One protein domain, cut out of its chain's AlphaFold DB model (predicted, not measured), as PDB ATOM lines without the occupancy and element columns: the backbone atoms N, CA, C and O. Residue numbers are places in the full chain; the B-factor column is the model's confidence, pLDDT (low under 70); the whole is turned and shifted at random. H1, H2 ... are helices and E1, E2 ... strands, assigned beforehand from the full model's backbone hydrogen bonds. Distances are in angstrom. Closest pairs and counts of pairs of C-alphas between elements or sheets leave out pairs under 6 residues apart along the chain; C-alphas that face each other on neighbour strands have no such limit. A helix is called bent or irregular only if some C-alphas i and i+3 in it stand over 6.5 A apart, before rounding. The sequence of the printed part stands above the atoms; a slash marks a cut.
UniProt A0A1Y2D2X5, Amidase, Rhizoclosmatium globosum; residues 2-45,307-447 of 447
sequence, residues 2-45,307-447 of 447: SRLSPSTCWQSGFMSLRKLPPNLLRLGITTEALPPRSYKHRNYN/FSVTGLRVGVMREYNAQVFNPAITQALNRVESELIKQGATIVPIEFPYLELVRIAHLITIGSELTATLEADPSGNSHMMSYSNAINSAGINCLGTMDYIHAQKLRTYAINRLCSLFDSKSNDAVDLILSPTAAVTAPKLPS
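This is residues 2 to 45 and 307 to 447 of the 447 residues of the protein "Amidase" of Rhizoclosmatium globosum (UniProt A0A1Y2D2X5). Two lobes stand end to end: in one, the long helices H6 and H9 cross, with H2 packed on both, H3 on H9 and H8 on H6; in the other, a small parallel sheet has H5 over one face. The last residues, 442 to 447, stick out as a free tail. The 185 printed residues hold H1 H2 H3 E1 H4 H5 E2 H6 H7 H8 H9 E3 along the chain, nine named helices and three named strands, mostly helix, with sheet order E2 E1 E3. The whole is loose, with a radius of gyration of the C-alphas of 20.3 A and spans of 59 by 47 by 33 A.

Find C-alpha 6 at (110.581, 156.470, 181.486), where H1, residues 6 to 11, begins. H2 is residues 14 to 19 and H3 is 22 to 25. After the cut come E1, 313 to 316, H4, 318 to 321, H5, 327 to 342, 22.1 A long, and E2, 346 to 349. H6, 355 to 375, runs 30.0 A; then come H7, 381 to 384, and H8, 387 to 396, 14.3 A long. H9, 401 to 421, runs 30.6 A, and E3, 432 to 434, ends at C-alpha 434, (143.872, 172.193, 172.262).

Look first at the hubs, H6 and H9: they touch at a steep tilt of 50 degrees, opposite ways, with C-alphas of Ala 361 and Ala 407 closest, 4.1 A. H2 touches H9 through Leu 17 and His 406, the closest C-alphas, 6.2 A, and H6 through Phe 14 and Ile 360, 7.1 A. H3 touches H9, its closest C-alphas those of Leu 24 and Lys 409, 6.8 A. H8 touches H6 at 70.4 degrees, only just about perpendicular, closest at the C-alphas of Thr 371 and Ser 393, 6.2 A. H1 is close to H2 and H8 but not clearly touching, as H7 is to H6 and H8. The helix packing is mostly crossed. In the sheet, N 314 and O 346 are within hydrogen-bond range across the parallel neighbours E2 and E1, 2.8 A, and N 434 and O 315 across the parallel neighbours E1 and E3, 2.8 A. H5 makes two layers with the sheet, on one face of it, and runs along E1 at 14 degrees on the local plane, at a height over the sheet of 10.1 A, with 6 of the sheet's C-alphas in that plane's fit. E1, H4 H5 and E2 form a strand-helix-strand unit, two parallel neighbour strands with helices between, its crossover right-handed; H4 only just grazes the sheet, with 5 pairs of C-alphas within 10 A. H1, H5, H6, H8 and H9 have every O i to N i+4 pair within hydrogen-bond range; H2 is irregular, C-alphas 14 and 17 being 7.1 A apart, with 0 of 2 such pairs but 2 of 3 O i to N i+3 pairs within range, and H3, H4 and H7 are too short for an O i to N i+4 pair.

The C-alphas farthest apart are those of Ser 2 and Asn 45, 61.6 A. Residues 46 to 306 are not printed, and C-alphas 45 and 307 are 12.1 A apart across that cut. No link printed whole is long. Mean pLDDT of the printed part is 85.1; residues 2 to 16, 33 to 45 and 447 are under 70.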
ATOM      1  N   SER A   2     111.350 144.120 177.307       36.88
ATOM      2  CA  SER A   2     110.586 145.026 178.171       36.88
ATOM      3  C   SER A   2     111.057 146.456 177.909       36.88
ATOM      4  O   SER A   2     112.257 146.725 177.903       36.88
ATOM      5  N   ARG A   3     110.123 147.372 177.633       43.06
ATOM      6  CA  ARG A   3     110.439 148.798 177.482       43.06
ATOM      7  C   ARG A   3     111.083 149.274 178.785       43.06
ATOM      8  O   ARG A   3     110.499 149.069 179.849       43.06
ATOM      9  N   LEU A   4     112.270 149.875 178.706       50.09
ATOM     10  CA  LEU A   4     112.864 150.577 179.844       50.09
ATOM     11  C   LEU A   4     111.850 151.608 180.355       50.09
ATOM     12  O   LEU A   4     111.153 152.249 179.563       50.09
ATOM     13  N   SER A   5     111.704 151.737 181.675       50.41
ATOM     14  CA  SER A   5     110.733 152.678 182.221       50.41
ATOM     15  C   SER A   5     111.186 154.118 181.939       50.41
ATOM     16  O   SER A   5     112.377 154.424 182.038       50.41
ATOM     17  N   PRO A   6     110.256 155.051 181.665       54.78
ATOM     18  CA  PRO A   6     110.581 156.470 181.486       54.78
ATOM     19  C   PRO A   6     111.400 157.077 182.642       54.78
ATOM     20  O   PRO A   6     112.172 158.012 182.436       54.78
ATOM     21  N   SER A   7     111.268 156.523 183.853       47.53
ATOM     22  CA  SER A   7     112.048 156.902 185.036       47.53
ATOM     23  C   SER A   7     113.546 156.591 184.914       47.53
ATOM     24  O   SER A   7     114.359 157.385 185.383       47.53
ATOM     25  N   THR A   8     113.928 155.497 184.250       54.28
ATOM     26  CA  THR A   8     115.336 155.146 184.014       54.28
ATOM     27  C   THR A   8     115.967 156.128 183.029       54.28
ATOM     28  O   THR A   8     117.014 156.697 183.322       54.28
ATOM     29  N   CYS A   9     115.283 156.451 181.927       51.59
ATOM     30  CA  CYS A   9     115.752 157.463 180.969       51.59
ATOM     31  C   CYS A   9     115.869 158.868 181.590       51.59
ATOM     32  O   CYS A   9     116.759 159.636 181.220       51.59
ATOM     33  N   TRP A  10     114.994 159.206 182.546       47.03
ATOM     34  CA  TRP A  10     115.075 160.456 183.308       47.03
ATOM     35  C   TRP A  10     116.347 160.528 184.162       47.03
ATOM     36  O   TRP A  10     117.056 161.533 184.118       47.03
ATOM     37  N   GLN A  11     116.666 159.461 184.899       46.03
ATOM     38  CA  GLN A  11     117.863 159.396 185.748       46.03
ATOM     39  C   GLN A  11     119.167 159.363 184.937       46.03
ATOM     40  O   GLN A  11     120.172 159.906 185.383       46.03
ATOM     41  N   SER A  12     119.143 158.809 183.722       55.34
ATOM     42  CA  SER A  12     120.292 158.772 182.806       55.34
ATOM     43  C   SER A  12     120.585 160.102 182.091       55.34
ATOM     44  O   SER A  12     121.514 160.171 181.292       55.34
ATOM     45  N   GLY A  13     119.803 161.162 182.332       59.31
ATOM     46  CA  GLY A  13     120.066 162.498 181.781       59.31
ATOM     47  C   GLY A  13     119.627 162.717 180.326       59.31
ATOM     48  O   GLY A  13     119.746 163.836 179.827       59.31
ATOM     49  N   PHE A  14     119.041 161.716 179.659       59.38
ATOM     50  CA  PHE A  14     118.527 161.834 178.284       59.38
ATOM     51  C   PHE A  14     117.410 162.881 178.138       59.38
ATOM     52  O   PHE A  14     117.250 163.485 177.082       59.38
ATOM     53  N   MET A  15     116.685 163.165 179.224       64.62
ATOM     54  CA  MET A  15     115.609 164.165 179.258       64.62
ATOM     55  C   MET A  15     116.092 165.585 179.592       64.62
ATOM     56  O   MET A  15     115.280 166.510 179.662       64.62
ATOM     57  N   SER A  16     117.396 165.785 179.805       65.25
ATOM     58  CA  SER A  16     117.982 167.092 180.146       65.25
ATOM     59  C   SER A  16     117.706 168.159 179.081       65.25
ATOM     60  O   SER A  16     117.492 169.326 179.414       65.25
ATOM     61  N   LEU A  17     117.584 167.754 177.810       72.81
ATOM     62  CA  LEU A  17     117.250 168.654 176.708       72.81
ATOM     63  C   LEU A  17     115.799 169.156 176.747       72.81
ATOM     64  O   LEU A  17     115.441 170.057 175.997       72.81
ATOM     65  N   ARG A  18     114.933 168.643 177.625       75.62
ATOM     66  CA  ARG A  18     113.554 169.146 177.767       75.62
ATOM     67  C   ARG A  18     113.468 170.450 178.563       75.62
ATOM     68  O   ARG A  18     112.404 171.059 178.618       75.62
ATOM     69  N   LYS A  19     114.581 170.896 179.156       76.50
ATOM     70  CA  LYS A  19     114.702 172.151 179.917       76.50
ATOM     71  C   LYS A  19     115.758 173.081 179.313       76.50
ATOM     72  O   LYS A  19     116.574 173.649 180.035       76.50
ATOM     73  N   LEU A  20     115.776 173.219 177.985       80.25
ATOM     74  CA  LEU A  20     116.694 174.155 177.340       80.25
ATOM     75  C   LEU A  20     116.389 175.610 177.741       80.25
ATOM     76  O   LEU A  20     115.221 176.002 177.791       80.25
ATOM     77  N   PRO A  21     117.428 176.435 177.954       82.50
ATOM     78  CA  PRO A  21     117.292 177.880 178.066       82.50
ATOM     79  C   PRO A  21     116.495 178.492 176.891       82.50
ATOM     80  O   PRO A  21     116.673 178.060 175.745       82.50
ATOM     81  N   PRO A  22     115.661 179.529 177.120       86.31
ATOM     82  CA  PRO A  22     114.827 180.132 176.074       86.31
ATOM     83  C   PRO A  22     115.593 180.616 174.836       86.31
ATOM     84  O   PRO A  22     115.068 180.552 173.726       86.31
ATOM     85  N   ASN A  23     116.836 181.078 174.999       85.94
ATOM     86  CA  ASN A  23     117.699 181.484 173.889       85.94
ATOM     87  C   ASN A  23     118.076 180.303 172.981       85.94
ATOM     88  O   ASN A  23     118.094 180.472 171.766       85.94
ATOM     89  N   LEU A  24     118.308 179.106 173.537       87.12
ATOM     90  CA  LEU A  24     118.610 177.903 172.750       87.12
ATOM     91  C   LEU A  24     117.356 177.339 172.069       87.12
ATOM     92  O   LEU A  24     117.428 176.860 170.940       87.12
ATOM     93  N   LEU A  25     116.186 177.459 172.707       84.69
ATOM     94  CA  LEU A  25     114.909 177.042 172.114       84.69
ATOM     95  C   LEU A  25     114.526 177.850 170.868       84.69
ATOM     96  O   LEU A  25     113.802 177.333 170.017       84.69
ATOM     97  N   ARG A  26     114.996 179.095 170.744       87.50
ATOM     98  CA  ARG A  26     114.711 179.970 169.596       87.50
ATOM     99  C   ARG A  26     115.674 179.784 168.421       87.50
ATOM    100  O   ARG A  26     115.445 180.380 167.374       87.50
ATOM    101  N   LEU A  27     116.731 178.986 168.577       89.19
ATOM    102  CA  LEU A  27     117.659 178.705 167.485       89.19
ATOM    103  C   LEU A  27     116.971 177.909 166.370       89.19
ATOM    104  O   LEU A  27     116.143 177.030 166.632       89.19
ATOM    105  N   GLY A  28     117.349 178.219 165.129       89.88
ATOM    106  CA  GLY A  28     117.063 177.369 163.976       89.88
ATOM    107  C   GLY A  28     117.845 176.053 164.031       89.88
ATOM    108  O   GLY A  28     118.608 175.806 164.965       89.88
ATOM    109  N   ILE A  29     117.647 175.217 163.015       91.50
ATOM    110  CA  ILE A  29     118.373 173.956 162.837       91.50
ATOM    111  C   ILE A  29     119.245 174.072 161.589       91.50
ATOM    112  O   ILE A  29     118.746 174.427 160.526       91.50
ATOM    113  N   THR A  30     120.528 173.748 161.722       85.19
ATOM    114  CA  THR A  30     121.451 173.554 160.605       85.19
ATOM    115  C   THR A  30     122.327 172.327 160.836       85.19
ATOM    116  O   THR A  30     122.726 172.019 161.963       85.19
ATOM    117  N   THR A  31     122.625 171.634 159.743       73.12
ATOM    118  CA  THR A  31     123.637 170.576 159.660       73.12
ATOM    119  C   THR A  31     124.859 171.022 158.862       73.12
ATOM    120  O   THR A  31     125.850 170.299 158.816       73.12
ATOM    121  N   GLU A  32     124.806 172.200 158.237       71.81
ATOM    122  CA  GLU A  32     125.890 172.718 157.411       71.81
ATOM    123  C   GLU A  32     126.988 173.323 158.284       71.81
ATOM    124  O   GLU A  32     126.735 174.138 159.176       71.81
ATOM    125  N   ALA A  33     128.233 172.939 158.002       66.69
ATOM    126  CA  ALA A  33     129.389 173.621 158.551       66.69
ATOM    127  C   ALA A  33     129.451 175.030 157.944       66.69
ATOM    128  O   ALA A  33     129.799 175.201 156.779       66.69
ATOM    129  N   LEU A  34     129.096 176.041 158.734       64.81
ATOM    130  CA  LEU A  34     129.200 177.430 158.305       64.81
ATOM    131  C   LEU A  34     130.674 177.858 158.391       64.81
ATOM    132  O   LEU A  34     131.262 177.780 159.474       64.81
ATOM    133  N   PRO A  35     131.314 178.304 157.297       66.81
ATOM    134  CA  PRO A  35     132.645 178.882 157.406       66.81
ATOM    135  C   PRO A  35     132.583 180.162 158.263       66.81
ATOM    136  O   PRO A  35     131.561 180.858 158.261       66.81
ATOM    137  N   PRO A  36     133.649 180.500 159.011       66.88
ATOM    138  CA  PRO A  36     133.711 181.774 159.723       66.88
ATOM    139  C   PRO A  36     133.547 182.943 158.735       66.88
ATOM    140  O   PRO A  36     134.037 182.887 157.606       66.88
ATOM    141  N   ARG A  37     132.863 184.020 159.154       66.38
ATOM    142  CA  ARG A  37     132.534 185.160 158.267       66.38
ATOM    143  C   ARG A  37     133.777 185.899 157.783       66.38
ATOM    144  O   ARG A  37     133.772 186.479 156.701       66.38
ATOM    145  N   SER A  38     134.834 185.882 158.589       66.44
ATOM    146  CA  SER A  38     136.165 186.325 158.200       66.44
ATOM    147  C   SER A  38     137.219 185.345 158.693       66.44
ATOM    148  O   SER A  38     137.572 185.339 159.873       66.44
ATOM    149  N   TYR A  39     137.775 184.568 157.767       63.56
ATOM    150  CA  TYR A  39     138.981 183.787 158.009       63.56
ATOM    151  C   TYR A  39     140.195 184.557 157.491       63.56
ATOM    152  O   TYR A  39     140.279 184.871 156.302       63.56
ATOM    153  N   LYS A  40     141.153 184.865 158.367       61.06
ATOM    154  CA  LYS A  40     142.487 185.239 157.900       61.06
ATOM    155  C   LYS A  40     143.201 183.944 157.567       61.06
ATOM    156  O   LYS A  40     143.725 183.290 158.462       61.06
ATOM    157  N   HIS A  41     143.232 183.586 156.286       58.69
ATOM    158  CA  HIS A  41     144.193 182.591 155.845       58.69
ATOM    159  C   HIS A  41     145.571 183.084 156.285       58.69
ATOM    160  O   HIS A  41     146.008 184.166 155.884       58.69
ATOM    161  N   ARG A  42     146.266 182.301 157.117       60.00
ATOM    162  CA  ARG A  42     147.722 182.382 157.084       60.00
ATOM    163  C   ARG A  42     148.111 182.200 155.629       60.00
ATOM    164  O   ARG A  42     147.534 181.357 154.950       60.00
ATOM    165  N   ASN A  43     149.029 183.029 155.153       49.84
ATOM    166  CA  ASN A  43     149.598 182.878 153.826       49.84
ATOM    167  C   ASN A  43     150.276 181.503 153.759       49.84
ATOM    168  O   ASN A  43     151.458 181.364 154.068       49.84
ATOM    169  N   TYR A  44     149.513 180.482 153.373       56.59
ATOM    170  CA  TYR A  44     150.009 179.199 152.909       56.59
ATOM    171  C   TYR A  44     150.574 179.455 151.507       56.59
ATOM    172  O   TYR A  44     150.040 178.993 150.509       56.59
ATOM    173  N   ASN A  45     151.611 180.294 151.412       44.81
ATOM    174  CA  ASN A  45     152.225 180.742 150.156       44.81
ATOM    175  C   ASN A  45     153.019 179.617 149.459       44.81
ATOM    176  O   ASN A  45     153.918 179.892 148.669       44.81
ATOM    177  N   PHE A 307     156.518 173.358 159.889       75.00
ATOM    178  CA  PHE A 307     155.506 174.397 159.904       75.00
ATOM    179  C   PHE A 307     155.699 175.307 161.119       75.00
ATOM    180  O   PHE A 307     155.666 174.861 162.267       75.00
ATOM    181  N   SER A 308     155.884 176.604 160.873       83.06
ATOM    182  CA  SER A 308     156.056 177.568 161.957       83.06
ATOM    183  C   SER A 308     154.735 177.812 162.687       83.06
ATOM    184  O   SER A 308     153.766 178.337 162.129       83.06
ATOM    185  N   VAL A 309     154.720 177.517 163.985       88.69
ATOM    186  CA  VAL A 309     153.611 177.862 164.887       88.69
ATOM    187  C   VAL A 309     153.731 179.280 165.464       88.69
ATOM    188  O   VAL A 309     152.889 179.702 166.252       88.69
ATOM    189  N   THR A 310     154.735 180.063 165.059       90.69
ATOM    190  CA  THR A 310     154.936 181.432 165.556       90.69
ATOM    191  C   THR A 310     153.738 182.314 165.222       90.69
ATOM    192  O   THR A 310     153.375 182.436 164.057       90.69
ATOM    193  N   GLY A 311     153.116 182.929 166.228       89.19
ATOM    194  CA  GLY A 311     151.909 183.755 166.116       89.19
ATOM    195  C   GLY A 311     150.593 182.971 166.052       89.19
ATOM    196  O   GLY A 311     149.565 183.563 165.736       89.19
ATOM    197  N   LEU A 312     150.617 181.647 166.252       92.25
ATOM    198  CA  LEU A 312     149.429 180.791 166.207       92.25
ATOM    199  C   LEU A 312     148.643 180.960 167.505       92.25
ATOM    200  O   LEU A 312     149.220 180.876 168.587       92.25
ATOM    201  N   ARG A 313     147.338 181.202 167.422       95.31
ATOM    202  CA  ARG A 313     146.471 181.399 168.586       95.31
ATOM    203  C   ARG A 313     145.796 180.083 168.946       95.31
ATOM    204  O   ARG A 313     144.939 179.594 168.218       95.31
ATOM    205  N   VAL A 314     146.188 179.505 170.072       96.69
ATOM    206  CA  VAL A 314     145.751 178.182 170.524       96.69
ATOM    207  C   VAL A 314     144.710 178.336 171.625       96.69
ATOM    208  O   VAL A 314     145.032 178.728 172.745       96.69
ATOM    209  N   GLY A 315     143.459 178.026 171.306       97.12
ATOM    210  CA  GLY A 315     142.347 178.026 172.245       97.12
ATOM    211  C   GLY A 315     142.447 176.891 173.254       97.12
ATOM    212  O   GLY A 315     142.571 175.733 172.864       97.12
ATOM    213  N   VAL A 316     142.345 177.198 174.546       96.75
ATOM    214  CA  VAL A 316     142.318 176.190 175.616       96.75
ATOM    215  C   VAL A 316     141.111 176.405 176.523       96.75
ATOM    216  O   VAL A 316     140.975 177.446 177.166       96.75
ATOM    217  N   MET A 317     140.259 175.383 176.627       94.00
ATOM    218  CA  MET A 317     139.146 175.345 177.583       94.00
ATOM    219  C   MET A 317     139.666 174.908 178.957       94.00
ATOM    220  O   MET A 317     139.616 173.729 179.306       94.00
ATOM    221  N   ARG A 318     140.214 175.855 179.728       92.69
ATOM    222  CA  ARG A 318     140.906 175.583 181.004       92.69
ATOM    223  C   ARG A 318     140.057 174.781 181.987       92.69
ATOM    224  O   ARG A 318     140.517 173.754 182.472       92.69
ATOM    225  N   GLU A 319     138.822 175.216 182.230       90.38
ATOM    226  CA  GLU A 319     137.910 174.561 183.178       90.38
ATOM    227  C   GLU A 319     137.521 173.150 182.737       90.38
ATOM    228  O   GLU A 319     137.456 172.238 183.554       90.38
ATOM    229  N   TYR A 320     137.296 172.948 181.436       90.06
ATOM    230  CA  TYR A 320     136.979 171.630 180.893       90.06
ATOM    231  C   TYR A 320     138.172 170.678 181.020       90.06
ATOM    232  O   TYR A 320     138.039 169.571 181.536       90.06
ATOM    233  N   ASN A 321     139.362 171.133 180.623       90.75
ATOM    234  CA  ASN A 321     140.581 170.330 180.700       90.75
ATOM    235  C   ASN A 321     140.967 170.006 182.156       90.75
ATOM    236  O   ASN A 321     141.528 168.943 182.408       90.75
ATOM    237  N   ALA A 322     140.627 170.874 183.118       88.88
ATOM    238  CA  ALA A 322     140.862 170.647 184.546       88.88
ATOM    239  C   ALA A 322     140.028 169.495 185.142       88.88
ATOM    240  O   ALA A 322     140.357 169.008 186.221       88.88
ATOM    241  N   GLN A 323     138.988 169.018 184.447       89.94
ATOM    242  CA  GLN A 323     138.212 167.838 184.861       89.94
ATOM    243  C   GLN A 323     138.968 166.518 184.623       89.94
ATOM    244  O   GLN A 323     138.522 165.455 185.054       89.94
ATOM    245  N   VAL A 324     140.111 166.561 183.932       93.06
ATOM    246  CA  VAL A 324     140.986 165.403 183.738       93.06
ATOM    247  C   VAL A 324     141.954 165.291 184.912       93.06
ATOM    248  O   VAL A 324     142.881 166.084 185.049       93.06
ATOM    249  N   PHE A 325     141.775 164.262 185.741       91.62
ATOM    250  CA  PHE A 325     142.593 164.058 186.944       91.62
ATOM    251  C   PHE A 325     143.831 163.180 186.724       91.62
ATOM    252  O   PHE A 325     144.675 163.081 187.611       91.62
ATOM    253  N   ASN A 326     143.959 162.518 185.567       94.38
ATOM    254  CA  ASN A 326     145.066 161.599 185.308       94.38
ATOM    255  C   ASN A 326     146.389 162.372 185.100       94.38
ATOM    256  O   ASN A 326     146.508 163.087 184.096       94.38
ATOM    257  N   PRO A 327     147.409 162.198 185.969       93.81
ATOM    258  CA  PRO A 327     148.659 162.953 185.881       93.81
ATOM    259  C   PRO A 327     149.425 162.742 184.574       93.81
ATOM    260  O   PRO A 327     150.079 163.665 184.097       93.81
ATOM    261  N   ALA A 328     149.338 161.556 183.965       93.25
ATOM    262  CA  ALA A 328     150.014 161.289 182.698       93.25
ATOM    263  C   ALA A 328     149.451 162.169 181.570       93.25
ATOM    264  O   ALA A 328     150.208 162.682 180.745       93.25
ATOM    265  N   ILE A 329     148.133 162.391 181.569       95.75
ATOM    266  CA  ILE A 329     147.453 163.214 180.565       95.75
ATOM    267  C   ILE A 329     147.705 164.698 180.827       95.75
ATOM    268  O   ILE A 329     148.077 165.424 179.906       95.75
ATOM    269  N   THR A 330     147.551 165.155 182.072       93.94
ATOM    270  CA  THR A 330     147.749 166.574 182.406       93.94
ATOM    271  C   THR A 330     149.196 167.010 182.185       93.94
ATOM    272  O   THR A 330     149.435 168.073 181.616       93.94
ATOM    273  N   GLN A 331     150.178 166.167 182.520       95.00
ATOM    274  CA  GLN A 331     151.586 166.442 182.223       95.00
ATOM    275  C   GLN A 331     151.867 166.469 180.717       95.00
ATOM    276  O   GLN A 331     152.597 167.345 180.257       95.00
ATOM    277  N   ALA A 332     151.294 165.547 179.935       94.62
ATOM    278  CA  ALA A 332     151.451 165.555 178.482       94.62
ATOM    279  C   ALA A 332     150.873 166.834 177.855       94.62
ATOM    280  O   ALA A 332     151.546 167.467 177.045       94.62
ATOM    281  N   LEU A 333     149.680 167.251 178.287       94.62
ATOM    282  CA  LEU A 333     149.046 168.490 177.839       94.62
ATOM    283  C   LEU A 333     149.903 169.719 178.178       94.62
ATOM    284  O   LEU A 333     150.162 170.540 177.301       94.62
ATOM    285  N   ASN A 334     150.418 169.798 179.409       94.12
ATOM    286  CA  ASN A 334     151.299 170.885 179.844       94.12
ATOM    287  C   ASN A 334     152.596 170.943 179.024       94.12
ATOM    288  O   ASN A 334     153.079 172.034 178.714       94.12
ATOM    289  N   ARG A 335     153.166 169.785 178.653       96.44
ATOM    290  CA  ARG A 335     154.352 169.724 177.783       96.44
ATOM    291  C   ARG A 335     154.052 170.262 176.388       96.44
ATOM    292  O   ARG A 335     154.815 171.093 175.909       96.44
ATOM    293  N   VAL A 336     152.948 169.831 175.773       95.19
ATOM    294  CA  VAL A 336     152.531 170.312 174.443       95.19
ATOM    295  C   VAL A 336     152.294 171.819 174.465       95.19
ATOM    296  O   VAL A 336     152.807 172.534 173.612       95.19
ATOM    297  N   GLU A 337     151.577 172.322 175.469       95.44
ATOM    298  CA  GLU A 337     151.330 173.755 175.618       95.44
ATOM    299  C   GLU A 337     152.630 174.555 175.795       95.44
ATOM    300  O   GLU A 337     152.837 175.560 175.116       95.44
ATOM    301  N   SER A 338     153.530 174.085 176.663       96.56
ATOM    302  CA  SER A 338     154.830 174.730 176.887       96.56
ATOM    303  C   SER A 338     155.668 174.775 175.613       96.56
ATOM    304  O   SER A 338     156.345 175.767 175.357       96.56
ATOM    305  N   GLU A 339     155.628 173.711 174.814       95.75
ATOM    306  CA  GLU A 339     156.371 173.629 173.560       95.75
ATOM    307  C   GLU A 339     155.791 174.560 172.487       95.75
ATOM    308  O   GLU A 339     156.536 175.294 171.841       95.75
ATOM    309  N   LEU A 340     154.461 174.638 172.375       95.56
ATOM    310  CA  LEU A 340     153.789 175.602 171.501       95.56
ATOM    311  C   LEU A 340     154.174 177.048 171.857       95.56
ATOM    312  O   LEU A 340     154.509 177.827 170.963       95.56
ATOM    313  N   ILE A 341     154.189 177.401 173.149       96.50
ATOM    314  CA  ILE A 341     154.610 178.734 173.618       96.50
ATOM    315  C   ILE A 341     156.069 179.014 173.240       96.50
ATOM    316  O   ILE A 341     156.366 180.079 172.701       96.50
ATOM    317  N   LYS A 342     156.981 178.063 173.484       96.69
ATOM    318  CA  LYS A 342     158.408 178.212 173.140       96.69
ATOM    319  C   LYS A 342     158.629 178.461 171.649       96.69
ATOM    320  O   LYS A 342     159.513 179.231 171.291       96.69
ATOM    321  N   GLN A 343     157.813 177.851 170.792       94.50
ATOM    322  CA  GLN A 343     157.870 178.029 169.338       94.50
ATOM    323  C   GLN A 343     157.102 179.276 168.838       94.50
ATOM    324  O   GLN A 343     157.007 179.536 167.634       94.50
ATOM    325  N   GLY A 344     156.580 180.092 169.760       95.69
ATOM    326  CA  GLY A 344     155.983 181.395 169.482       95.69
ATOM    327  C   GLY A 344     154.465 181.388 169.305       95.69
ATOM    328  O   GLY A 344     153.920 182.388 168.837       95.69
ATOM    329  N   ALA A 345     153.765 180.303 169.645       96.12
ATOM    330  CA  ALA A 345     152.307 180.311 169.712       96.12
ATOM    331  C   ALA A 345     151.814 181.105 170.938       96.12
ATOM    332  O   ALA A 345     152.496 181.238 171.952       96.12
ATOM    333  N   THR A 346     150.594 181.626 170.858       96.12
ATOM    334  CA  THR A 346     149.896 182.313 171.950       96.12
ATOM    335  C   THR A 346     148.758 181.440 172.447       96.12
ATOM    336  O   THR A 346     147.883 181.070 171.666       96.12
ATOM    337  N   ILE A 347     148.721 181.151 173.746       96.31
ATOM    338  CA  ILE A 347     147.601 180.421 174.342       96.31
ATOM    339  C   ILE A 347     146.482 181.393 174.707       96.31
ATOM    340  O   ILE A 347     146.700 182.370 175.422       96.31
ATOM    341  N   VAL A 348     145.276 181.110 174.227       96.75
ATOM    342  CA  VAL A 348     144.075 181.918 174.437       96.75
ATOM    343  C   VAL A 348     143.093 181.094 175.271       96.75
ATOM    344  O   VAL A 348     142.608 180.064 174.799       96.75
ATOM    345  N   PRO A 349     142.786 181.485 176.517       95.81
ATOM    346  CA  PRO A 349     141.685 180.878 177.253       95.81
ATOM    347  C   PRO A 349     140.377 181.098 176.490       95.81
ATOM    348  O   PRO A 349     140.071 182.225 176.107       95.81
ATOM    349  N   ILE A 350     139.623 180.026 176.259       96.44
ATOM    350  CA  ILE A 350     138.327 180.093 175.579       96.44
ATOM    351  C   ILE A 350     137.245 179.421 176.415       96.44
ATOM    352  O   ILE A 350     137.503 178.469 177.153       96.44
ATOM    353  N   GLU A 351     136.014 179.883 176.231       93.50
ATOM    354  CA  GLU A 351     134.832 179.303 176.859       93.50
ATOM    355  C   GLU A 351     133.927 178.642 175.823       93.50
ATOM    356  O   GLU A 351     133.718 179.157 174.719       93.50
ATOM    357  N   PHE A 352     133.322 177.520 176.199       93.88
ATOM    358  CA  PHE A 352     132.278 176.874 175.412       93.88
ATOM    359  C   PHE A 352     131.060 176.636 176.309       93.88
ATOM    360  O   PHE A 352     130.885 175.538 176.846       93.88
ATOM    361  N   PRO A 353     130.213 177.663 176.519       91.88
ATOM    362  CA  PRO A 353     129.037 177.512 177.362       91.88
ATOM    363  C   PRO A 353     128.163 176.363 176.853       91.88
ATOM    364  O   PRO A 353     128.087 176.131 175.648       91.88
ATOM    365  N   TYR A 354     127.506 175.641 177.759       92.31
ATOM    366  CA  TYR A 354     126.628 174.510 177.427       92.31
ATOM    367  C   TYR A 354     127.305 173.316 176.725       92.31
ATOM    368  O   TYR A 354     126.595 172.481 176.164       92.31
ATOM    369  N   LEU A 355     128.637 173.183 176.776       92.25
ATOM    370  CA  LEU A 355     129.355 172.050 176.169       92.25
ATOM    371  C   LEU A 355     128.797 170.684 176.606       92.25
ATOM    372  O   LEU A 355     128.670 169.777 175.789       92.25
ATOM    373  N   GLU A 356     128.383 170.552 177.867       90.12
ATOM    374  CA  GLU A 356     127.760 169.324 178.370       90.12
ATOM    375  C   GLU A 356     126.412 169.020 177.694       90.12
ATOM    376  O   GLU A 356     126.135 167.881 177.324       90.12
ATOM    377  N   LEU A 357     125.589 170.040 177.434       92.50
ATOM    378  CA  LEU A 357     124.353 169.853 176.670       92.50
ATOM    379  C   LEU A 357     124.654 169.485 175.213       92.50
ATOM    380  O   LEU A 357     123.965 168.643 174.644       92.50
ATOM    381  N   VAL A 358     125.702 170.063 174.617       94.75
ATOM    382  CA  VAL A 358     126.170 169.694 173.269       94.75
ATOM    383  C   VAL A 358     126.625 168.232 173.224       94.75
ATOM    384  O   VAL A 358     126.297 167.527 172.271       94.75
ATOM    385  N   ARG A 359     127.306 167.740 174.267       92.94
ATOM    386  CA  ARG A 359     127.670 166.320 174.405       92.94
ATOM    387  C   ARG A 359     126.430 165.423 174.403       92.94
ATOM    388  O   ARG A 359     126.391 164.438 173.671       92.94
ATOM    389  N   ILE A 360     125.397 165.781 175.166       92.31
ATOM    390  CA  ILE A 360     124.128 165.033 175.208       92.31
ATOM    391  C   ILE A 360     123.405 165.091 173.855       92.31
ATOM    392  O   ILE A 360     122.922 164.070 173.369       92.31
ATOM    393  N   ALA A 361     123.378 166.256 173.203       94.62
ATOM    394  CA  ALA A 361     122.818 166.408 171.862       94.62
ATOM    395  C   ALA A 361     123.534 165.529 170.826       94.62
ATOM    396  O   ALA A 361     122.879 164.934 169.966       94.62
ATOM    397  N   HIS A 362     124.859 165.400 170.926       95.50
ATOM    398  CA  HIS A 362     125.621 164.480 170.091       95.50
ATOM    399  C   HIS A 362     125.193 163.026 170.323       95.50
ATOM    400  O   HIS A 362     124.893 162.346 169.345       95.50
ATOM    401  N   LEU A 363     125.077 162.580 171.583       93.25
ATOM    402  CA  LEU A 363     124.626 161.221 171.924       93.25
ATOM    403  C   LEU A 363     123.225 160.912 171.380       93.25
ATOM    404  O   LEU A 363     123.002 159.835 170.833       93.25
ATOM    405  N   ILE A 364     122.294 161.864 171.484       93.69
ATOM    406  CA  ILE A 364     120.946 161.726 170.917       93.69
ATOM    407  C   ILE A 364     121.015 161.628 169.392       93.69
ATOM    408  O   ILE A 364     120.364 160.765 168.813       93.69
ATOM    409  N   THR A 365     121.810 162.479 168.741       94.81
ATOM    410  CA  THR A 365     121.934 162.502 167.275       94.81
ATOM    411  C   THR A 365     122.518 161.196 166.743       94.81
ATOM    412  O   THR A 365     121.877 160.533 165.934       94.81
ATOM    413  N   ILE A 366     123.700 160.803 167.233       94.44
ATOM    414  CA  ILE A 366     124.401 159.597 166.774       94.44
ATOM    415  C   ILE A 366     123.602 158.332 167.097       94.44
ATOM    416  O   ILE A 366     123.464 157.462 166.248       94.44
ATOM    417  N   GLY A 367     123.016 158.254 168.297       92.69
ATOM    418  CA  GLY A 367     122.210 157.110 168.707       92.69
ATOM    419  C   GLY A 367     120.936 156.968 167.877       92.69
ATOM    420  O   GLY A 367     120.610 155.855 167.469       92.69
ATOM    421  N   SER A 368     120.239 158.078 167.597       92.56
ATOM    422  CA  SER A 368     119.006 158.061 166.793       92.56
ATOM    423  C   SER A 368     119.277 157.636 165.353       92.56
ATOM    424  O   SER A 368     118.545 156.806 164.825       92.56
ATOM    425  N   GLU A 369     120.333 158.170 164.729       93.06
ATOM    426  CA  GLU A 369     120.718 157.795 163.361       93.06
ATOM    427  C   GLU A 369     121.122 156.321 163.281       93.06
ATOM    428  O   GLU A 369     120.580 155.590 162.455       93.06
ATOM    429  N   LEU A 370     121.972 155.862 164.206       90.62
ATOM    430  CA  LEU A 370     122.395 154.466 164.258       90.62
ATOM    431  C   LEU A 370     121.211 153.514 164.439       90.62
ATOM    432  O   LEU A 370     121.111 152.506 163.744       90.62
ATOM    433  N   THR A 371     120.313 153.831 165.372       87.88
ATOM    434  CA  THR A 371     119.149 152.985 165.663       87.88
ATOM    435  C   THR A 371     118.212 152.921 164.460       87.88
ATOM    436  O   THR A 371     117.791 151.830 164.089       87.88
ATOM    437  N   ALA A 372     117.962 154.052 163.790       88.69
ATOM    438  CA  ALA A 372     117.156 154.085 162.571       88.69
ATOM    439  C   ALA A 372     117.777 153.244 161.438       88.69
ATOM    440  O   ALA A 372     117.060 152.505 160.764       88.69
ATOM    441  N   THR A 373     119.101 153.301 161.255       87.81
ATOM    442  CA  THR A 373     119.805 152.461 160.272       87.81
ATOM    443  C   THR A 373     119.684 150.974 160.605       87.81
ATOM    444  O   THR A 373     119.449 150.163 159.713       87.81
ATOM    445  N   LEU A 374     119.802 150.596 161.882       85.19
ATOM    446  CA  LEU A 374     119.679 149.199 162.312       85.19
ATOM    447  C   LEU A 374     118.245 148.664 162.216       85.19
ATOM    448  O   LEU A 374     118.059 147.483 161.938       85.19
ATOM    449  N   GLU A 375     117.231 149.504 162.427       83.38
ATOM    450  CA  GLU A 375     115.824 149.133 162.217       83.38
ATOM    451  C   GLU A 375     115.496 148.897 160.737       83.38
ATOM    452  O   GLU A 375     114.629 148.082 160.425       83.38
ATOM    453  N   ALA A 376     116.205 149.573 159.831       83.12
ATOM    454  CA  ALA A 376     116.063 149.397 158.389       83.12
ATOM    455  C   ALA A 376     116.831 148.182 157.831       83.12
ATOM    456  O   ALA A 376     116.716 147.896 156.637       83.12
ATOM    457  N   ASP A 377     117.612 147.469 158.654       81.56
ATOM    458  CA  ASP A 377     118.380 146.304 158.211       81.56
ATOM    459  C   ASP A 377     117.444 145.174 157.728       81.56
ATOM    460  O   ASP A 377     116.610 144.677 158.495       81.56
ATOM    461  N   PRO A 378     117.578 144.715 156.468       79.00
ATOM    462  CA  PRO A 378     116.628 143.787 155.857       79.00
ATOM    463  C   PRO A 378     116.631 142.396 156.497       79.00
ATOM    464  O   PRO A 378     115.688 141.635 156.296       79.00
ATOM    465  N   SER A 379     117.671 142.045 157.263       80.12
ATOM    466  CA  SER A 379     117.734 140.744 157.927       80.12
ATOM    467  C   SER A 379     116.744 140.630 159.094       80.12
ATOM    468  O   SER A 379     116.404 139.518 159.494       80.12
ATOM    469  N   GLY A 380     116.294 141.758 159.666       79.12
ATOM    470  CA  GLY A 380     115.432 141.780 160.856       79.12
ATOM    471  C   GLY A 380     116.093 141.194 162.114       79.12
ATOM    472  O   GLY A 380     115.428 140.940 163.123       79.12
ATOM    473  N   ASN A 381     117.409 140.970 162.081       84.69
ATOM    474  CA  ASN A 381     118.141 140.244 163.116       84.69
ATOM    475  C   ASN A 381     118.783 141.152 164.171       84.69
ATOM    476  O   ASN A 381     119.670 140.715 164.903       84.69
ATOM    477  N   SER A 382     118.312 142.391 164.330       79.31
ATOM    478  CA  SER A 382     118.794 143.316 165.372       79.31
ATOM    479  C   SER A 382     118.635 142.757 166.796       79.31
ATOM    480  O   SER A 382     119.382 143.116 167.703       79.31
ATOM    481  N   HIS A 383     117.738 141.786 166.998       83.06
ATOM    482  CA  HIS A 383     117.621 141.028 168.247       83.06
ATOM    483  C   HIS A 383     118.880 140.207 168.607       83.06
ATOM    484  O   HIS A 383     119.011 139.783 169.754       83.06
ATOM    485  N   MET A 384     119.790 139.979 167.652       86.50
ATOM    486  CA  MET A 384     121.075 139.298 167.848       86.50
ATOM    487  C   MET A 384     122.197 140.228 168.335       86.50
ATOM    488  O   MET A 384     123.309 139.752 168.576       86.50
ATOM    489  N   MET A 385     121.940 141.535 168.463       87.69
ATOM    490  CA  MET A 385     122.900 142.482 169.036       87.69
ATOM    491  C   MET A 385     123.297 142.080 170.458       87.69
ATOM    492  O   MET A 385     122.517 141.488 171.209       87.69
ATOM    493  N   SER A 386     124.511 142.452 170.862       86.94
ATOM    494  CA  SER A 386     124.948 142.274 172.246       86.94
ATOM    495  C   SER A 386     124.004 142.971 173.234       86.94
ATOM    496  O   SER A 386     123.423 144.016 172.936       86.94
ATOM    497  N   TYR A 387     123.880 142.417 174.445       84.81
ATOM    498  CA  TYR A 387     122.988 142.961 175.476       84.81
ATOM    499  C   TYR A 387     123.235 144.447 175.760       84.81
ATOM    500  O   TYR A 387     122.277 145.211 175.855       84.81
ATOM    501  N   SER A 388     124.498 144.876 175.839       83.06
ATOM    502  CA  SER A 388     124.857 146.284 176.049       83.06
ATOM    503  C   SER A 388     124.314 147.181 174.933       83.06
ATOM    504  O   SER A 388     123.711 148.217 175.207       83.06
ATOM    505  N   ASN A 389     124.448 146.755 173.676       85.62
ATOM    506  CA  ASN A 389     123.955 147.516 172.532       85.62
ATOM    507  C   ASN A 389     122.424 147.485 172.426       85.62
ATOM    508  O   ASN A 389     121.819 148.496 172.074       85.62
ATOM    509  N   ALA A 390     121.783 146.372 172.794       85.00
ATOM    510  CA  ALA A 390     120.327 146.278 172.876       85.00
ATOM    511  C   ALA A 390     119.752 147.219 173.952       85.00
ATOM    512  O   ALA A 390     118.746 147.886 173.711       85.00
ATOM    513  N   ILE A 391     120.407 147.332 175.116       85.06
ATOM    514  CA  ILE A 391     120.029 148.283 176.176       85.06
ATOM    515  C   ILE A 391     120.178 149.720 175.684       85.06
ATOM    516  O   ILE A 391     119.265 150.525 175.865       85.06
ATOM    517  N   ASN A 392     121.302 150.041 175.040       84.81
ATOM    518  CA  ASN A 392     121.504 151.387 174.526       84.81
ATOM    519  C   ASN A 392     120.465 151.748 173.453       84.81
ATOM    520  O   ASN A 392     119.905 152.842 173.500       84.81
ATOM    521  N   SER A 393     120.162 150.818 172.540       84.38
ATOM    522  CA  SER A 393     119.146 151.010 171.495       84.38
ATOM    523  C   SER A 393     117.759 151.204 172.110       84.38
ATOM    524  O   SER A 393     117.026 152.117 171.738       84.38
ATOM    525  N   ALA A 394     117.413 150.417 173.135       85.06
ATOM    526  CA  ALA A 394     116.166 150.588 173.876       85.06
ATOM    527  C   ALA A 394     116.073 151.967 174.554       85.06
ATOM    528  O   ALA A 394     114.996 152.560 174.572       85.06
ATOM    529  N   GLY A 395     117.186 152.487 175.082       84.88
ATOM    530  CA  GLY A 395     117.256 153.829 175.660       84.88
ATOM    531  C   GLY A 395     117.036 154.936 174.626       84.88
ATOM    532  O   GLY A 395     116.280 155.872 174.891       84.88
ATOM    533  N   ILE A 396     117.637 154.808 173.438       87.94
ATOM    534  CA  ILE A 396     117.409 155.729 172.315       87.94
ATOM    535  C   ILE A 396     115.952 155.674 171.845       87.94
ATOM    536  O   ILE A 396     115.343 156.721 171.644       87.94
ATOM    537  N   ASN A 397     115.345 154.489 171.783       86.75
ATOM    538  CA  ASN A 397     113.937 154.321 171.401       86.75
ATOM    539  C   ASN A 397     112.932 154.900 172.417       86.75
ATOM    540  O   ASN A 397     111.735 154.969 172.135       86.75
ATOM    541  N   CYS A 398     113.385 155.353 173.591       86.81
ATOM    542  CA  CYS A 398     112.566 156.129 174.526       86.81
ATOM    543  C   CYS A 398     112.566 157.642 174.242       86.81
ATOM    544  O   CYS A 398     111.826 158.383 174.900       86.81
ATOM    545  N   LEU A 399     113.397 158.117 173.311       86.75
ATOM    546  CA  LEU A 399     113.469 159.523 172.923       86.75
ATOM    547  C   LEU A 399     112.300 159.885 172.004       86.75
ATOM    548  O   LEU A 399     111.908 159.122 171.125       86.75
ATOM    549  N   GLY A 400     111.732 161.071 172.209       87.12
ATOM    550  CA  GLY A 400     110.695 161.612 171.335       87.12
ATOM    551  C   GLY A 400     111.272 162.522 170.255       87.12
ATOM    552  O   GLY A 400     112.392 163.021 170.363       87.12
ATOM    553  N   THR A 401     110.453 162.854 169.255       90.56
ATOM    554  CA  THR A 401     110.805 163.809 168.187       90.56
ATOM    555  C   THR A 401     111.351 165.130 168.737       90.56
ATOM    556  O   THR A 401     112.310 165.678 168.204       90.56
ATOM    557  N   MET A 402     110.787 165.628 169.843       89.25
ATOM    558  CA  MET A 402     111.243 166.874 170.466       89.25
ATOM    559  C   MET A 402     112.664 166.786 171.026       89.25
ATOM    560  O   MET A 402     113.393 167.772 170.953       89.25
ATOM    561  N   ASP A 403     113.080 165.624 171.536       91.25
ATOM    562  CA  ASP A 403     114.434 165.431 172.063       91.25
ATOM    563  C   ASP A 403     115.464 165.517 170.920       91.25
ATOM    564  O   ASP A 403     116.470 166.219 171.044       91.25
ATOM    565  N   TYR A 404     115.162 164.912 169.764       92.62
ATOM    566  CA  TYR A 404     115.990 165.029 168.559       92.62
ATOM    567  C   TYR A 404     116.023 166.467 168.014       92.62
ATOM    568  O   TYR A 404     117.093 166.994 167.717       92.62
ATOM    569  N   ILE A 405     114.873 167.149 167.944       93.38
ATOM    570  CA  ILE A 405     114.796 168.556 167.513       93.38
ATOM    571  C   ILE A 405     115.632 169.464 168.428       93.38
ATOM    572  O   ILE A 405     116.359 170.335 167.945       93.38
ATOM    573  N   HIS A 406     115.577 169.258 169.744       93.75
ATOM    574  CA  HIS A 406     116.402 169.998 170.699       93.75
ATOM    575  C   HIS A 406     117.894 169.694 170.534       93.75
ATOM    576  O   HIS A 406     118.712 170.616 170.603       93.75
ATOM    577  N   ALA A 407     118.253 168.440 170.244       94.56
ATOM    578  CA  ALA A 407     119.624 168.070 169.921       94.56
ATOM    579  C   ALA A 407     120.139 168.816 168.676       94.56
ATOM    580  O   ALA A 407     121.233 169.384 168.710       94.56
ATOM    581  N   GLN A 408     119.332 168.935 167.614       95.06
ATOM    582  CA  GLN A 408     119.743 169.665 166.407       95.06
ATOM    583  C   GLN A 408     119.860 171.190 166.624       95.06
ATOM    584  O   GLN A 408     120.719 171.850 166.030       95.06
ATOM    585  N   LYS A 409     119.070 171.773 167.534       94.38
ATOM    586  CA  LYS A 409     119.249 173.180 167.955       94.38
ATOM    587  C   LYS A 409     120.560 173.391 168.713       94.38
ATOM    588  O   LYS A 409     121.261 174.375 168.482       94.38
ATOM    589  N   LEU A 410     120.937 172.452 169.579       95.38
ATOM    590  CA  LEU A 410     122.229 172.479 170.269       95.38
ATOM    591  C   LEU A 410     123.411 172.246 169.325       95.38
ATOM    592  O   LEU A 410     124.455 172.872 169.493       95.38
ATOM    593  N   ARG A 411     123.241 171.412 168.296       94.81
ATOM    594  CA  ARG A 411     124.211 171.286 167.202       94.81
ATOM    595  C   ARG A 411     124.431 172.627 166.501       94.81
ATOM    596  O   ARG A 411     125.570 173.038 166.317       94.81
ATOM    597  N   THR A 412     123.348 173.341 166.196       94.50
ATOM    598  CA  THR A 412     123.395 174.688 165.598       94.50
ATOM    599  C   THR A 412     124.119 175.684 166.500       94.50
ATOM    600  O   THR A 412     124.964 176.446 166.037       94.50
ATOM    601  N   TYR A 413     123.836 175.651 167.805       95.00
ATOM    602  CA  TYR A 413     124.580 176.432 168.790       95.00
ATOM    603  C   TYR A 413     126.085 176.119 168.750       95.00
ATOM    604  O   TYR A 413     126.898 177.042 168.693       95.00
ATOM    605  N   ALA A 414     126.456 174.835 168.737       94.75
ATOM    606  CA  ALA A 414     127.851 174.412 168.717       94.75
ATOM    607  C   ALA A 414     128.580 174.874 167.446       94.75
ATOM    608  O   ALA A 414     129.693 175.388 167.541       94.75
ATOM    609  N   ILE A 415     127.927 174.757 166.283       93.12
ATOM    610  CA  ILE A 415     128.430 175.278 165.005       93.12
ATOM    611  C   ILE A 415     128.684 176.781 165.134       93.12
ATOM    612  O   ILE A 415     129.817 177.215 164.966       93.12
ATOM    613  N   ASN A 416     127.680 177.565 165.540       92.12
ATOM    614  CA  ASN A 416     127.813 179.017 165.676       92.12
ATOM    615  C   ASN A 416     128.933 179.423 166.646       92.12
ATOM    616  O   ASN A 416     129.658 180.386 166.382       92.12
ATOM    617  N   ARG A 417     129.097 178.693 167.758       93.19
ATOM    618  CA  ARG A 417     130.163 178.974 168.723       93.19
ATOM    619  C   ARG A 417     131.545 178.693 168.136       93.19
ATOM    620  O   ARG A 417     132.425 179.537 168.281       93.19
ATOM    621  N   LEU A 418     131.726 177.566 167.446       93.12
ATOM    622  CA  LEU A 418     132.975 177.263 166.738       93.12
ATOM    623  C   LEU A 418     133.258 178.300 165.645       93.12
ATOM    624  O   LEU A 418     134.373 178.808 165.580       93.12
ATOM    625  N   CYS A 419     132.258 178.688 164.848       90.94
ATOM    626  CA  CYS A 419     132.411 179.735 163.835       90.94
ATOM    627  C   CYS A 419     132.890 181.053 164.448       90.94
ATOM    628  O   CYS A 419     133.767 181.691 163.884       90.94
ATOM    629  N   SER A 420     132.341 181.446 165.603       92.12
ATOM    630  CA  SER A 420     132.776 182.644 166.329       92.12
ATOM    631  C   SER A 420     134.219 182.527 166.819       92.12
ATOM    632  O   SER A 420     134.968 183.486 166.693       92.12
ATOM    633  N   LEU A 421     134.613 181.368 167.356       93.69
ATOM    634  CA  LEU A 421     135.981 181.127 167.829       93.69
ATOM    635  C   LEU A 421     137.006 181.163 166.690       93.69
ATOM    636  O   LEU A 421     138.125 181.608 166.902       93.69
ATOM    637  N   PHE A 422     136.636 180.735 165.483       92.44
ATOM    638  CA  PHE A 422     137.509 180.787 164.305       92.44
ATOM    639  C   PHE A 422     137.334 182.062 163.462       92.44
ATOM    640  O   PHE A 422     137.973 182.206 162.416       92.44
ATOM    641  N   ASP A 423     136.478 182.998 163.881       90.12
ATOM    642  CA  ASP A 423     136.319 184.283 163.205       90.12
ATOM    643  C   ASP A 423     137.403 185.251 163.675       90.12
ATOM    644  O   ASP A 423     137.445 185.649 164.838       90.12
ATOM    645  N   SER A 424     138.251 185.692 162.747       86.88
ATOM    646  CA  SER A 424     139.359 186.615 163.023       86.88
ATOM    647  C   SER A 424     138.940 187.975 163.598       86.88
ATOM    648  O   SER A 424     139.799 188.718 164.077       86.88
ATOM    649  N   LYS A 425     137.647 188.324 163.540       87.69
ATOM    650  CA  LYS A 425     137.088 189.536 164.161       87.69
ATOM    651  C   LYS A 425     136.589 189.319 165.592       87.69
ATOM    652  O   LYS A 425     136.194 190.294 166.227       87.69
ATOM    653  N   SER A 426     136.575 188.084 166.096       87.56
ATOM    654  CA  SER A 426     136.166 187.798 167.472       87.56
ATOM    655  C   SER A 426     137.265 188.165 168.472       87.56
ATOM    656  O   SER A 426     138.456 188.001 168.202       87.56
ATOM    657  N   ASN A 427     136.875 188.619 169.665       86.31
ATOM    658  CA  ASN A 427     137.824 188.959 170.737       86.31
ATOM    659  C   ASN A 427     138.596 187.730 171.249       86.31
ATOM    660  O   ASN A 427     139.736 187.838 171.695       86.31
ATOM    661  N   ASP A 428     137.973 186.558 171.159       90.94
ATOM    662  CA  ASP A 428     138.505 185.256 171.549       90.94
ATOM    663  C   ASP A 428     138.888 184.396 170.334       90.94
ATOM    664  O   ASP A 428     138.924 183.172 170.432       90.94
ATOM    665  N   ALA A 429     139.184 185.033 169.192       92.81
ATOM    666  CA  ALA A 429     139.569 184.337 167.970       92.81
ATOM    667  C   ALA A 429     140.784 183.425 168.198       92.81
ATOM    668  O   ALA A 429     141.762 183.836 168.834       92.81
ATOM    669  N   VAL A 430     140.748 182.221 167.638       95.00
ATOM    670  CA  VAL A 430     141.801 181.200 167.700       95.00
ATOM    671  C   VAL A 430     141.959 180.515 166.344       95.00
ATOM    672  O   VAL A 430     141.051 180.533 165.520       95.00
ATOM    673  N   ASP A 431     143.117 179.897 166.126       91.94
ATOM    674  CA  ASP A 431     143.444 179.139 164.914       91.94
ATOM    675  C   ASP A 431     143.253 177.628 165.112       91.94
ATOM    676  O   ASP A 431     142.977 176.894 164.165       91.94
ATOM    677  N   LEU A 432     143.386 177.151 166.355       92.69
ATOM    678  CA  LEU A 432     143.145 175.763 166.750       92.69
ATOM    679  C   LEU A 432     142.692 175.684 168.206       92.69
ATOM    680  O   LEU A 432     142.961 176.591 168.990       92.69
ATOM    681  N   ILE A 433     142.042 174.582 168.575       95.75
ATOM    682  CA  ILE A 433     141.649 174.292 169.957       95.75
ATOM    683  C   ILE A 433     142.457 173.094 170.450       95.75
ATOM    684  O   ILE A 433     142.490 172.056 169.790       95.75
ATOM    685  N   LEU A 434     143.090 173.238 171.613       95.56
ATOM    686  CA  LEU A 434     143.872 172.193 172.262       95.56
ATOM    687  C   LEU A 434     143.099 171.608 173.453       95.56
ATOM    688  O   LEU A 434     142.756 172.301 174.417       95.56
ATOM    689  N   SER A 435     142.868 170.300 173.404       94.69
ATOM    690  CA  SER A 435     142.276 169.514 174.487       94.69
ATOM    691  C   SER A 435     142.936 168.136 174.554       94.69
ATOM    692  O   SER A 435     143.449 167.655 173.540       94.69
ATOM    693  N   PRO A 436     142.907 167.454 175.711       95.12
ATOM    694  CA  PRO A 436     143.229 166.036 175.742       95.12
ATOM    695  C   PRO A 436     142.227 165.261 174.872       95.12
ATOM    696  O   PRO A 436     141.037 165.577 174.850       95.12
ATOM    697  N   THR A 437     142.700 164.240 174.155       95.75
ATOM    698  CA  THR A 437     141.837 163.395 173.309       95.75
ATOM    699  C   THR A 437     140.857 162.564 174.137       95.75
ATOM    700  O   THR A 437     139.727 162.330 173.715       95.75
ATOM    701  N   ALA A 438     141.285 162.126 175.322       94.69
ATOM    702  CA  ALA A 438     140.495 161.352 176.269       94.69
ATOM    703  C   ALA A 438     140.774 161.823 177.702       94.69
ATOM    704  O   ALA A 438     141.874 162.277 178.015       94.69
ATOM    705  N   ALA A 439     139.786 161.669 178.584       93.19
ATOM    706  CA  ALA A 439     139.917 162.005 180.005       93.19
ATOM    707  C   ALA A 439     140.657 160.930 180.828       93.19
ATOM    708  O   ALA A 439     140.974 161.138 181.998       93.19
ATOM    709  N   VAL A 440     140.927 159.775 180.224       94.88
ATOM    710  CA  VAL A 440     141.626 158.637 180.830       94.88
ATOM    711  C   VAL A 440     142.649 158.085 179.843       94.88
ATOM    712  O   VAL A 440     142.531 158.293 178.637       94.88
ATOM    713  N   THR A 441     143.656 157.374 180.346       96.00
ATOM    714  CA  THR A 441     144.481 156.480 179.519       96.00
ATOM    715  C   THR A 441     143.655 155.269 179.078       96.00
ATOM    716  O   THR A 441     142.521 155.111 179.532       96.00
ATOM    717  N   ALA A 442     144.223 154.394 178.238       95.94
ATOM    718  CA  ALA A 442     143.580 153.145 177.823       95.94
ATOM    719  C   ALA A 442     142.892 152.459 179.027       95.94
ATOM    720  O   ALA A 442     143.574 152.181 180.019       95.94
ATOM    721  N   PRO A 443     141.563 152.248 179.011       94.25
ATOM    722  CA  PRO A 443     140.849 151.687 180.154       94.25
ATOM    723  C   PRO A 443     141.281 150.253 180.441       94.25
ATOM    724  O   PRO A 443     141.519 149.484 179.507       94.25
ATOM    725  N   LYS A 444     141.355 149.884 181.723       94.62
ATOM    726  CA  LYS A 444     141.587 148.494 182.128       94.62
ATOM    727  C   LYS A 444     140.358 147.655 181.785       94.62
ATOM    728  O   LYS A 444     139.228 148.087 182.007       94.62
ATOM    729  N   LEU A 445     140.588 146.468 181.249       89.56
ATOM    730  CA  LEU A 445     139.539 145.518 180.924       89.56
ATOM    731  C   LEU A 445     139.038 144.827 182.200       89.56
ATOM    732  O   LEU A 445     139.836 144.589 183.114       89.56
ATOM    733  N   PRO A 446     137.734 144.516 182.290       81.69
ATOM    734  CA  PRO A 446     137.210 143.728 183.395       81.69
ATOM    735  C   PRO A 446     137.891 142.352 183.421       81.69
ATOM    736  O   PRO A 446     138.151 141.761 182.370       81.69
ATOM    737  N   SER A 447     138.228 141.904 184.631       66.12
ATOM    738  CA  SER A 447     138.896 140.627 184.913       66.12
ATOM    739  C   SER A 447     138.024 139.422 184.606       66.12
ATOM    740  O   SER A 447     136.832 139.493 184.986       66.12
TER     741      SER A 447